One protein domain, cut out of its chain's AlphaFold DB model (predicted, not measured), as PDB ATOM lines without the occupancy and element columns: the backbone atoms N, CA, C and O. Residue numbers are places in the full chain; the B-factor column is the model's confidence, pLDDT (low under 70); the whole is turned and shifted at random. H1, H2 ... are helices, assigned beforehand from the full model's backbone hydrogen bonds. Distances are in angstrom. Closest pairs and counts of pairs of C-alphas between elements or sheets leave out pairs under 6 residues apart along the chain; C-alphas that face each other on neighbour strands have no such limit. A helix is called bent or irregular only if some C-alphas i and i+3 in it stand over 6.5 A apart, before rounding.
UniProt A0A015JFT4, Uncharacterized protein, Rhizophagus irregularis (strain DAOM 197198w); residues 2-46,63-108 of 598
ATOM      1  N   LEU A   2     160.591 154.007 130.019       53.91
ATOM      2  CA  LEU A   2     159.137 153.809 130.228       53.91
ATOM      3  C   LEU A   2     158.572 154.653 131.396       53.91
ATOM      4  O   LEU A   2     157.515 155.263 131.267       53.91
ATOM      5  N   LYS A   3     159.316 154.754 132.510       56.81
ATOM      6  CA  LYS A   3     158.938 155.566 133.686       56.81
ATOM      7  C   LYS A   3     158.782 157.065 133.370       56.81
ATOM      8  O   LYS A   3     157.814 157.670 133.816       56.81
ATOM      9  N   ASP A   4     159.661 157.647 132.551       56.06
ATOM     10  CA  ASP A   4     159.585 159.072 132.171       56.06
ATOM     11  C   ASP A   4     158.403 159.376 131.239       56.06
ATOM     12  O   ASP A   4     157.764 160.425 131.351       56.06
ATOM     13  N   ALA A   5     158.087 158.449 130.326       59.38
ATOM     14  CA  ALA A   5     156.958 158.576 129.409       59.38
ATOM     15  C   ALA A   5     155.609 158.508 130.147       59.38
ATOM     16  O   ALA A   5     154.701 159.286 129.854       59.38
ATOM     17  N   VAL A   6     155.501 157.628 131.149       59.50
ATOM     18  CA  VAL A   6     154.314 157.508 132.011       59.50
ATOM     19  C   VAL A   6     154.162 158.735 132.917       59.50
ATOM     20  O   VAL A   6     153.059 159.267 133.036       59.50
ATOM     21  N   HIS A   7     155.259 159.255 133.483       61.22
ATOM     22  CA  HIS A   7     155.223 160.453 134.331       61.22
ATOM     23  C   HIS A   7     154.756 161.711 133.580       61.22
ATOM     24  O   HIS A   7     153.920 162.454 134.092       61.22
ATOM     25  N   LYS A   8     155.229 161.933 132.343       62.47
ATOM     26  CA  LYS A   8     154.783 163.067 131.509       62.47
ATOM     27  C   LYS A   8     153.274 163.075 131.255       62.47
ATOM     28  O   LYS A   8     152.701 164.149 131.101       62.47
ATOM     29  N   LYS A   9     152.650 161.896 131.174       65.94
ATOM     30  CA  LYS A   9     151.223 161.747 130.862       65.94
ATOM     31  C   LYS A   9     150.340 161.770 132.115       65.94
ATOM     32  O   LYS A   9     149.220 162.261 132.040       65.94
ATOM     33  N   TYR A  10     150.851 161.308 133.262       67.31
ATOM     34  CA  TYR A  10     150.106 161.233 134.526       67.31
ATOM     35  C   TYR A  10     150.951 161.691 135.734       67.31
ATOM     36  O   TYR A  10     151.403 160.870 136.535       67.31
ATOM     37  N   PRO A  11     151.158 163.008 135.912       60.19
ATOM     38  CA  PRO A  11     152.064 163.540 136.933       60.19
ATOM     39  C   PRO A  11     151.591 163.310 138.380       60.19
ATOM     40  O   PRO A  11     152.409 163.367 139.294       60.19
ATOM     41  N   GLN A  12     150.299 163.031 138.596       68.81
ATOM     42  CA  GLN A  12     149.677 162.828 139.917       68.81
ATOM     43  C   GLN A  12     149.961 161.438 140.528       68.81
ATOM     44  O   GLN A  12     149.865 161.277 141.738       68.81
ATOM     45  N   LEU A  13     150.312 160.432 139.712       64.31
ATOM     46  CA  LEU A  13     150.458 159.037 140.165       64.31
ATOM     47  C   LEU A  13     151.781 158.755 140.896       64.31
ATOM     48  O   LEU A  13     151.889 157.749 141.586       64.31
ATOM     49  N   TYR A  14     152.780 159.635 140.756       63.28
ATOM     50  CA  TYR A  14     154.087 159.495 141.407       63.28
ATOM     51  C   TYR A  14     154.622 160.870 141.855       63.28
ATOM     52  O   TYR A  14     155.471 161.453 141.170       63.28
ATOM     53  N   PRO A  15     154.132 161.419 142.985       64.19
ATOM     54  CA  PRO A  15     154.502 162.755 143.468       64.19
ATOM     55  C   PRO A  15     156.004 162.891 143.745       64.19
ATOM     56  O   PRO A  15     156.605 163.929 143.482       64.19
ATOM     57  N   GLU A  16     156.631 161.811 144.207       63.47
ATOM     58  CA  GLU A  16     158.056 161.769 144.539       63.47
ATOM     59  C   GLU A  16     158.946 161.957 143.301       63.47
ATOM     60  O   GLU A  16     159.962 162.650 143.361       63.47
ATOM     61  N   LEU A  17     158.524 161.446 142.137       61.97
ATOM     62  CA  LEU A  17     159.240 161.637 140.872       61.97
ATOM     63  C   LEU A  17     159.152 163.086 140.365       61.97
ATOM     64  O   LEU A  17     160.110 163.543 139.745       61.97
ATOM     65  N   GLN A  18     158.098 163.852 140.697       63.19
ATOM     66  CA  GLN A  18     158.002 165.272 140.303       63.19
ATOM     67  C   GLN A  18     159.164 166.102 140.856       63.19
ATOM     68  O   GLN A  18     159.662 167.009 140.180       63.19
ATOM     69  N   VAL A  19     159.603 165.809 142.085       66.62
ATOM     70  CA  VAL A  19     160.707 166.524 142.737       66.62
ATOM     71  C   VAL A  19     162.007 166.287 141.970       66.62
ATOM     72  O   VAL A  19     162.706 167.250 141.645       66.62
ATOM     73  N   PHE A  20     162.283 165.034 141.590       66.88
ATOM     74  CA  PHE A  20     163.470 164.666 140.817       66.88
ATOM     75  C   PHE A  20     163.442 165.238 139.396       66.88
ATOM     76  O   PHE A  20     164.424 165.849 138.973       66.88
ATOM     77  N   THR A  21     162.320 165.150 138.673       68.56
ATOM     78  CA  THR A  21     162.225 165.683 137.301       68.56
ATOM     79  C   THR A  21     162.334 167.212 137.275       68.56
ATOM     80  O   THR A  21     162.989 167.788 136.402       68.56
ATOM     81  N   LYS A  22     161.756 167.904 138.268       73.56
ATOM     82  CA  LYS A  22     161.880 169.363 138.419       73.56
ATOM     83  C   LYS A  22     163.298 169.778 138.814       73.56
ATOM     84  O   LYS A  22     163.797 170.794 138.317       73.56
ATOM     85  N   ALA A  23     163.958 169.008 139.679       74.56
ATOM     86  CA  ALA A  23     165.357 169.221 140.034       74.56
ATOM     87  C   ALA A  23     166.262 169.055 138.805       74.56
ATOM     88  O   ALA A  23     167.012 169.978 138.489       74.56
ATOM     89  N   GLN A  24     166.098 167.969 138.045       77.19
ATOM     90  CA  GLN A  24     166.857 167.688 136.826       77.19
ATOM     91  C   GLN A  24     166.667 168.779 135.763       77.19
ATOM     92  O   GLN A  24     167.646 169.345 135.274       77.19
ATOM     93  N   GLY A  25     165.422 169.191 135.495       80.38
ATOM     94  CA  GLY A  25     165.146 170.293 134.570       80.38
ATOM     95  C   GLY A  25     165.712 171.643 135.032       80.38
ATOM     96  O   GLY A  25     166.037 172.503 134.211       80.38
ATOM     97  N   THR A  26     165.866 171.854 136.344       80.44
ATOM     98  CA  THR A  26     166.534 173.051 136.877       80.44
ATOM     99  C   THR A  26     168.046 172.980 136.674       80.44
ATOM    100  O   THR A  26     168.646 173.974 136.263       80.44
ATOM    101  N   THR A  27     168.649 171.817 136.921       81.56
ATOM    102  CA  THR A  27     170.081 171.563 136.715       81.56
ATOM    103  C   THR A  27     170.471 171.777 135.253       81.56
ATOM    104  O   THR A  27     171.383 172.552 134.974       81.56
ATOM    105  N   GLU A  28     169.718 171.216 134.302       84.00
ATOM    106  CA  GLU A  28     169.972 171.394 132.862       84.00
ATOM    107  C   GLU A  28     169.911 172.863 132.427       84.00
ATOM    108  O   GLU A  28     170.770 173.342 131.684       84.00
ATOM    109  N   LYS A  29     168.922 173.623 132.915       84.50
ATOM    110  CA  LYS A  29     168.816 175.063 132.625       84.50
ATOM    111  C   LYS A  29     170.022 175.844 133.148       84.50
ATOM    112  O   LYS A  29     170.465 176.797 132.500       84.50
ATOM    113  N   MET A  30     170.550 175.467 134.312       82.38
ATOM    114  CA  MET A  30     171.733 176.111 134.880       82.38
ATOM    115  C   MET A  30     172.993 175.784 134.090       82.38
ATOM    116  O   MET A  30     173.722 176.712 133.747       82.38
ATOM    117  N   ILE A  31     173.192 174.518 133.723       84.06
ATOM    118  CA  ILE A  31     174.319 174.096 132.883       84.06
ATOM    119  C   ILE A  31     174.314 174.879 131.566       84.06
ATOM    120  O   ILE A  31     175.294 175.552 131.265       84.06
ATOM    121  N   ARG A  32     173.177 174.946 130.859       86.12
ATOM    122  CA  ARG A  32     173.063 175.743 129.618       86.12
ATOM    123  C   ARG A  32     173.383 177.227 129.823       86.12
ATOM    124  O   ARG A  32     173.948 177.879 128.946       86.12
ATOM    125  N   THR A  33     173.013 177.787 130.976       84.50
ATOM    126  CA  THR A  33     173.323 179.187 131.310       84.50
ATOM    127  C   THR A  33     174.825 179.387 131.509       84.50
ATOM    128  O   THR A  33     175.378 180.370 131.010       84.50
ATOM    129  N   ILE A  34     175.486 178.460 132.208       83.12
ATOM    130  CA  ILE A  34     176.936 178.471 132.417       83.12
ATOM    131  C   ILE A  34     177.658 178.297 131.086       83.12
ATOM    132  O   ILE A  34     178.541 179.089 130.784       83.12
ATOM    133  N   GLU A  35     177.240 177.354 130.243       83.50
ATOM    134  CA  GLU A  35     177.813 177.155 128.910       83.50
ATOM    135  C   GLU A  35     177.705 178.416 128.048       83.50
ATOM    136  O   GLU A  35     178.678 178.815 127.406       83.50
ATOM    137  N   LYS A  36     176.543 179.086 128.061       86.19
ATOM    138  CA  LYS A  36     176.334 180.334 127.316       86.19
ATOM    139  C   LYS A  36     177.242 181.458 127.823       86.19
ATOM    140  O   LYS A  36     177.843 182.163 127.014       86.19
ATOM    141  N   LYS A  37     177.375 181.621 129.144       83.12
ATOM    142  CA  LYS A  37     178.286 182.613 129.738       83.12
ATOM    143  C   LYS A  37     179.754 182.270 129.484       83.12
ATOM    144  O   LYS A  37     180.526 183.156 129.138       83.12
ATOM    145  N   GLY A  38     180.114 180.995 129.584       79.00
ATOM    146  CA  GLY A  38     181.449 180.487 129.289       79.00
ATOM    147  C   GLY A  38     181.843 180.715 127.833       79.00
ATOM    148  O   GLY A  38     182.971 181.106 127.567       79.00
ATOM    149  N   LYS A  39     180.914 180.558 126.876       83.12
ATOM    150  CA  LYS A  39     181.150 180.926 125.468       83.12
ATOM    151  C   LYS A  39     181.493 182.409 125.317       83.12
ATOM    152  O   LYS A  39     182.488 182.717 124.678       83.12
ATOM    153  N   ARG A  40     180.728 183.304 125.952       82.25
ATOM    154  CA  ARG A  40     181.014 184.748 125.928       82.25
ATOM    155  C   ARG A  40     182.384 185.074 126.531       82.25
ATOM    156  O   ARG A  40     183.147 185.804 125.919       82.25
ATOM    157  N   LEU A  41     182.697 184.506 127.695       78.75
ATOM    158  CA  LEU A  41     183.994 184.678 128.354       78.75
ATOM    159  C   LEU A  41     185.157 184.173 127.493       78.75
ATOM    160  O   LEU A  41     186.186 184.826 127.431       78.75
ATOM    161  N   ARG A  42     184.983 183.048 126.789       77.38
ATOM    162  CA  ARG A  42     185.986 182.546 125.841       77.38
ATOM    163  C   ARG A  42     186.197 183.492 124.664       77.38
ATOM    164  O   ARG A  42     187.340 183.709 124.291       77.38
ATOM    165  N   SER A  43     185.133 184.078 124.117       81.00
ATOM    166  CA  SER A  43     185.262 185.105 123.074       81.00
ATOM    167  C   SER A  43     185.986 186.356 123.584       81.00
ATOM    168  O   SER A  43     186.818 186.905 122.875       81.00
ATOM    169  N   GLU A  44     185.711 186.780 124.823       79.44
ATOM    170  CA  GLU A  44     186.416 187.897 125.470       79.44
ATOM    171  C   GLU A  44     187.910 187.560 125.684       79.44
ATOM    172  O   GLU A  44     188.771 188.362 125.337       79.44
ATOM    173  N   LEU A  45     188.238 186.349 126.145       79.56
ATOM    174  CA  LEU A  45     189.621 185.881 126.311       79.56
ATOM    175  C   LEU A  45     190.378 185.829 124.970       79.56
ATOM    176  O   LEU A  45     191.506 186.300 124.880       79.56
ATOM    177  N   GLN A  46     189.739 185.331 123.907       76.19
ATOM    178  CA  GLN A  46     190.317 185.271 122.555       76.19
ATOM    179  C   GLN A  46     190.566 186.652 121.931       76.19
ATOM    180  O   GLN A  46     191.339 186.759 120.985       76.19
ATOM    181  N   ASP A  63     194.565 177.762 129.293       70.00
ATOM    182  CA  ASP A  63     194.951 176.466 129.864       70.00
ATOM    183  C   ASP A  63     194.216 176.182 131.184       70.00
ATOM    184  O   ASP A  63     194.802 176.043 132.262       70.00
ATOM    185  N   ALA A  64     192.886 176.109 131.111       66.88
ATOM    186  CA  ALA A  64     192.060 175.820 132.278       66.88
ATOM    187  C   ALA A  64     192.284 174.384 132.791       66.88
ATOM    188  O   ALA A  64     192.149 173.409 132.051       66.88
ATOM    189  N   LYS A  65     192.551 174.238 134.096       72.88
ATOM    190  CA  LYS A  65     192.601 172.923 134.753       72.88
ATOM    191  C   LYS A  65     191.199 172.289 134.775       72.88
ATOM    192  O   LYS A  65     190.240 172.982 135.130       72.88
ATOM    193  N   PRO A  66     191.049 170.992 134.442       74.25
ATOM    194  CA  PRO A  66     189.755 170.327 134.519       74.25
ATOM    195  C   PRO A  66     189.284 170.238 135.976       74.25
ATOM    196  O   PRO A  66     190.057 169.917 136.877       74.25
ATOM    197  N   VAL A  67     187.999 170.508 136.202       78.56
ATOM    198  CA  VAL A  67     187.329 170.324 137.497       78.56
ATOM    199  C   VAL A  67     186.539 169.017 137.443       78.56
ATOM    200  O   VAL A  67     185.902 168.729 136.430       78.56
ATOM    201  N   SER A  68     186.570 168.220 138.514       83.38
ATOM    202  CA  SER A  68     185.780 166.985 138.591       83.38
ATOM    203  C   SER A  68     184.274 167.276 138.564       83.38
ATOM    204  O   SER A  68     183.814 168.327 139.020       83.38
ATOM    205  N   SER A  69     183.485 166.322 138.064       81.00
ATOM    206  CA  SER A  69     182.024 166.452 137.996       81.00
ATOM    207  C   SER A  69     181.392 166.708 139.369       81.00
ATOM    208  O   SER A  69     180.481 167.525 139.474       81.00
ATOM    209  N   GLU A  70     181.894 166.067 140.430       82.56
ATOM    210  CA  GLU A  70     181.418 166.286 141.805       82.56
ATOM    211  C   GLU A  70     181.628 167.735 142.254       82.56
ATOM    212  O   GLU A  70     180.674 168.405 142.652       82.56
ATOM    213  N   SER A  71     182.847 168.256 142.101       82.62
ATOM    214  CA  SER A  71     183.177 169.642 142.446       82.62
ATOM    215  C   SER A  71     182.355 170.643 141.631       82.62
ATOM    216  O   SER A  71     181.909 171.661 142.163       82.62
ATOM    217  N   PHE A  72     182.079 170.343 140.357       84.44
ATOM    218  CA  PHE A  72     181.207 171.171 139.527       84.44
ATOM    219  C   PHE A  72     179.773 171.236 140.074       84.44
ATOM    220  O   PHE A  72     179.211 172.328 140.172       84.44
ATOM    221  N   TYR A  73     179.182 170.105 140.478       83.38
ATOM    222  CA  TYR A  73     177.828 170.091 141.046       83.38
ATOM    223  C   TYR A  73     177.739 170.791 142.407       83.38
ATOM    224  O   TYR A  73     176.733 171.455 142.673       83.38
ATOM    225  N   VAL A  74     178.786 170.719 143.237       83.69
ATOM    226  CA  VAL A  74     178.867 171.481 144.497       83.69
ATOM    227  C   VAL A  74     178.826 172.985 144.215       83.69
ATOM    228  O   VAL A  74     177.966 173.692 144.745       83.69
ATOM    229  N   VAL A  75     179.676 173.471 143.305       83.25
ATOM    230  CA  VAL A  75     179.701 174.891 142.910       83.25
ATOM    231  C   VAL A  75     178.379 175.315 142.263       83.25
ATOM    232  O   VAL A  75     177.888 176.415 142.514       83.25
ATOM    233  N   LEU A  76     177.754 174.441 141.468       85.19
ATOM    234  CA  LEU A  76     176.453 174.700 140.847       85.19
ATOM    235  C   LEU A  76     175.340 174.888 141.891       85.19
ATOM    236  O   LEU A  76     174.483 175.764 141.737       85.19
ATOM    237  N   SER A  77     175.363 174.084 142.958       81.81
ATOM    238  CA  SER A  77     174.427 174.184 144.081       81.81
ATOM    239  C   SER A  77     174.617 175.490 144.858       81.81
ATOM    240  O   SER A  77     173.651 176.233 145.064       81.81
ATOM    241  N   GLU A  78     175.862 175.837 145.199       85.00
ATOM    242  CA  GLU A  78     176.188 177.100 145.875       85.00
ATOM    243  C   GLU A  78     175.813 178.317 145.022       85.00
ATOM    244  O   GLU A  78     175.177 179.257 145.507       85.00
ATOM    245  N   TYR A  79     176.084 178.271 143.715       84.56
ATOM    246  CA  TYR A  79     175.669 179.311 142.777       84.56
ATOM    247  C   TYR A  79     174.146 179.501 142.767       84.56
ATOM    248  O   TYR A  79     173.653 180.634 142.758       84.56
ATOM    249  N   LYS A  80     173.370 178.409 142.804       83.38
ATOM    250  CA  LYS A  80     171.904 178.469 142.902       83.38
ATOM    251  C   LYS A  80     171.453 179.093 144.217       83.38
ATOM    252  O   LYS A  80     170.546 179.926 144.203       83.38
ATOM    253  N   ASN A  81     172.075 178.706 145.326       84.38
ATOM    254  CA  ASN A  81     171.765 179.245 146.643       84.38
ATOM    255  C   ASN A  81     172.038 180.757 146.690       84.38
ATOM    256  O   ASN A  81     171.148 181.540 147.023       84.38
ATOM    257  N   ALA A  82     173.219 181.184 146.236       84.44
ATOM    258  CA  ALA A  82     173.592 182.591 146.130       84.44
ATOM    259  C   ALA A  82     172.634 183.372 145.218       84.44
ATOM    260  O   ALA A  82     172.123 184.420 145.609       84.44
ATOM    261  N   LYS A  83     172.302 182.838 144.035       84.25
ATOM    262  CA  LYS A  83     171.356 183.473 143.103       84.25
ATOM    263  C   LYS A  83     169.956 183.619 143.703       84.25
ATOM    264  O   LYS A  83     169.320 184.651 143.500       84.25
ATOM    265  N   ASN A  84     169.481 182.623 144.450       85.19
ATOM    266  CA  ASN A  84     168.192 182.686 145.138       85.19
ATOM    267  C   ASN A  84     168.207 183.714 146.275       85.19
ATOM    268  O   ASN A  84     167.263 184.491 146.388       85.19
ATOM    269  N   LYS A  85     169.280 183.766 147.074       85.50
ATOM    270  CA  LYS A  85     169.471 184.804 148.099       85.50
ATOM    271  C   LYS A  85     169.448 186.197 147.477       85.50
ATOM    272  O   LYS A  85     168.724 187.057 147.959       85.50
ATOM    273  N   LEU A  86     170.149 186.392 146.360       84.69
ATOM    274  CA  LEU A  86     170.214 187.670 145.648       84.69
ATOM    275  C   LEU A  86     168.860 188.046 145.024       84.69
ATOM    276  O   LEU A  86     168.432 189.193 145.104       84.69
ATOM    277  N   TYR A  87     168.131 187.077 144.465       86.25
ATOM    278  CA  TYR A  87     166.766 187.289 143.977       86.25
ATOM    279  C   TYR A  87     165.801 187.668 145.108       86.25
ATOM    280  O   TYR A  87     165.020 188.607 144.959       86.25
ATOM    281  N   ASN A  88     165.874 186.981 146.249       84.56
ATOM    282  CA  ASN A  88     165.045 187.271 147.416       84.56
ATOM    283  C   ASN A  88     165.389 188.629 148.030       84.56
ATOM    284  O   ASN A  88     164.472 189.388 148.333       84.56
ATOM    285  N   ALA A  89     166.676 188.967 148.130       81.50
ATOM    286  CA  ALA A  89     167.142 190.280 148.553       81.50
ATOM    287  C   ALA A  89     166.632 191.368 147.601       81.50
ATOM    288  O   ALA A  89     166.031 192.330 148.051       81.50
ATOM    289  N   ASN A  90     166.734 191.181 146.282       84.25
ATOM    290  CA  ASN A  90     166.184 192.126 145.305       84.25
ATOM    291  C   ASN A  90     164.656 192.240 145.379       84.25
ATOM    292  O   ASN A  90     164.107 193.317 145.156       84.25
ATOM    293  N   ARG A  91     163.949 191.152 145.696       85.81
ATOM    294  CA  ARG A  91     162.498 191.177 145.920       85.81
ATOM    295  C   ARG A  91     162.146 191.926 147.203       85.81
ATOM    296  O   ARG A  91     161.176 192.676 147.197       85.81
ATOM    297  N   GLN A  92     162.918 191.746 148.272       82.56
ATOM    298  CA  GLN A  92     162.791 192.530 149.501       82.56
ATOM    299  C   GLN A  92     163.104 193.998 149.239       82.56
ATOM    300  O   GLN A  92     162.284 194.829 149.582       82.56
ATOM    301  N   ILE A  93     164.188 194.320 148.532       83.00
ATOM    302  CA  ILE A  93     164.526 195.689 148.127       83.00
ATOM    303  C   ILE A  93     163.407 196.290 147.279       83.00
ATOM    304  O   ILE A  93     163.038 197.429 147.511       83.00
ATOM    305  N   LYS A  94     162.813 195.552 146.331       85.69
ATOM    306  CA  LYS A  94     161.650 196.044 145.572       85.69
ATOM    307  C   LYS A  94     160.432 196.280 146.458       85.69
ATOM    308  O   LYS A  94     159.740 197.262 146.246       85.69
ATOM    309  N   ARG A  95     160.160 195.406 147.430       81.69
ATOM    310  CA  ARG A  95     159.060 195.601 148.390       81.69
ATOM    311  C   ARG A  95     159.313 196.787 149.307       81.69
ATOM    312  O   ARG A  95     158.392 197.551 149.517       81.69
ATOM    313  N   ILE A  96     160.541 196.946 149.788       78.56
ATOM    314  CA  ILE A  96     160.975 198.087 150.591       78.56
ATOM    315  C   ILE A  96     160.904 199.352 149.749       78.56
ATOM    316  O   ILE A  96     160.408 200.338 150.246       78.56
ATOM    317  N   LYS A  97     161.299 199.328 148.472       80.88
ATOM    318  CA  LYS A  97     161.112 200.463 147.560       80.88
ATOM    319  C   LYS A  97     159.642 200.795 147.383       80.88
ATOM    320  O   LYS A  97     159.296 201.929 147.597       80.88
ATOM    321  N   VAL A  98     158.771 199.822 147.117       79.81
ATOM    322  CA  VAL A  98     157.320 200.074 147.032       79.81
ATOM    323  C   VAL A  98     156.751 200.568 148.367       79.81
ATOM    324  O   VAL A  98     155.880 201.421 148.365       79.81
ATOM    325  N   GLN A  99     157.240 200.071 149.505       73.69
ATOM    326  CA  GLN A  99     156.851 200.561 150.831       73.69
ATOM    327  C   GLN A  99     157.397 201.955 151.114       73.69
ATOM    328  O   GLN A  99     156.687 202.728 151.730       73.69
ATOM    329  N   CYS A 100     158.613 202.278 150.673       68.00
ATOM    330  CA  CYS A 100     159.214 203.601 150.756       68.00
ATOM    331  C   CYS A 100     158.485 204.562 149.831       68.00
ATOM    332  O   CYS A 100     158.147 205.629 150.291       68.00
ATOM    333  N   ASP A 101     158.192 204.189 148.589       73.25
ATOM    334  CA  ASP A 101     157.428 204.986 147.630       73.25
ATOM    335  C   ASP A 101     155.997 205.193 148.146       73.25
ATOM    336  O   ASP A 101     155.463 206.283 148.033       73.25
ATOM    337  N   HIS A 102     155.392 204.190 148.794       66.44
ATOM    338  CA  HIS A 102     154.112 204.357 149.483       66.44
ATOM    339  C   HIS A 102     154.245 205.237 150.731       66.44
ATOM    340  O   HIS A 102     153.377 206.056 150.951       66.44
ATOM    341  N   TYR A 103     155.332 205.137 151.503       60.28
ATOM    342  CA  TYR A 103     155.616 206.030 152.635       60.28
ATOM    343  C   TYR A 103     155.912 207.463 152.188       60.28
ATOM    344  O   TYR A 103     155.538 208.391 152.885       60.28
ATOM    345  N   PHE A 104     156.594 207.651 151.057       55.22
ATOM    346  CA  PHE A 104     156.934 208.946 150.478       55.22
ATOM    347  C   PHE A 104     155.714 209.566 149.815       55.22
ATOM    348  O   PHE A 104     155.514 210.752 149.998       55.22
ATOM    349  N   ASN A 105     154.855 208.785 149.155       54.97
ATOM    350  CA  ASN A 105     153.568 209.263 148.654       54.97
ATOM    351  C   ASN A 105     152.565 209.500 149.797       54.97
ATOM    352  O   ASN A 105     151.821 210.466 149.743       54.97
ATOM    353  N   ASP A 106     152.573 208.692 150.863       51.62
ATOM    354  CA  ASP A 106     151.767 208.929 152.071       51.62
ATOM    355  C   ASP A 106     152.310 210.110 152.891       51.62
ATOM    356  O   ASP A 106     151.538 210.739 153.614       51.62
ATOM    357  N   MET A 107     153.612 210.413 152.802       48.38
ATOM    358  CA  MET A 107     154.189 211.662 153.298       48.38
ATOM    359  C   MET A 107     153.810 212.809 152.365       48.38
ATOM    360  O   MET A 107     153.228 213.750 152.852       48.38
ATOM    361  N   GLU A 108     153.961 212.738 151.044       47.41
ATOM    362  CA  GLU A 108     153.577 213.821 150.119       47.41
ATOM    363  C   GLU A 108     152.059 214.118 150.110       47.41
ATOM    364  O   GLU A 108     151.671 215.278 149.998       47.41
TER     365      GLU A 108
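What this domain is: This is residues 2 to 46 and 63 to 108 of the 598 residues of an uncharacterized protein of Rhizophagus irregularis (strain DAOM 197198w) (UniProt A0A015JFT4). Two long helices, H2 and H3, cross at about a right angle in a lopsided, T-like frame: H3 passes the middle of H2 with its early part, near Leu 76, and then runs on as a long arm whose residues 81 to 108 stick out. The short helix H1 sits near the first turns of H2, about perpendicular to it, and the contacts between the helices are few. The printed part has 91 residues with three named helices, in the order H1, H2, H3, and no named strand; its class is all helix. The whole is extended, with a radius of gyration of the C-alphas of 20.5 A, and flat, spanning 62 by 50 by 21 A.

How they stand to each other: H1, residues 2 to 9, and H2, residues 15 to 46, are close but not clearly touching, with 1 pair of C-alphas within 8 A. Their closest C-alphas are those of His 7 and Leu 17, 7.8 A apart, and their lines are about perpendicular at 86 degrees. H3, residues 69 to 108, is likewise close to H2 but not clearly touching it; the closest C-alphas, those of Met 30 and Leu 76, are 7.7 A apart. The lines of H2 and H3 are about perpendicular at 89 degrees, and their centres are 20.4 A apart. H1 and H3 are apart. Residues 35 to 46 of H2 and residues 81 to 108 of H3 stand free, and so do residues 63 to 72, of which 69 to 72 belong to H3. In H3 each O i to N i+4 pair is within hydrogen-bond range, while H1 has 3 of 4 and H2 has 26 of 28.

Where its parts are: H1 begins at C-alpha 2, at (159.137, 153.809, 130.228), and ends at Lys 9. H2 measures 47.2 A from the C-alpha of Pro 15, at (154.502, 162.755, 143.468), to that of Gln 46. H3, the longest helix with 40 residues, measures 56.6 A from the C-alpha of Ser 69 to that of Glu 108, at (153.577, 213.821, 150.119). No helix is bent or irregular.

The domain as a whole: The C-alphas of Leu 2 and Glu 108 are the two farthest apart, at 63.5 A. Residues 47 to 62 are cut out, and C-alphas 46 and 63 are 12.3 A apart across the cut. The link from H1 to H2 is tight, with 5 residues; the link from H2 to H3 runs across the cut. The mean pLDDT of the printed part is 75.0, and it is under 70 at residues 2 to 21, 64, 100 and 102 to 108 of this model.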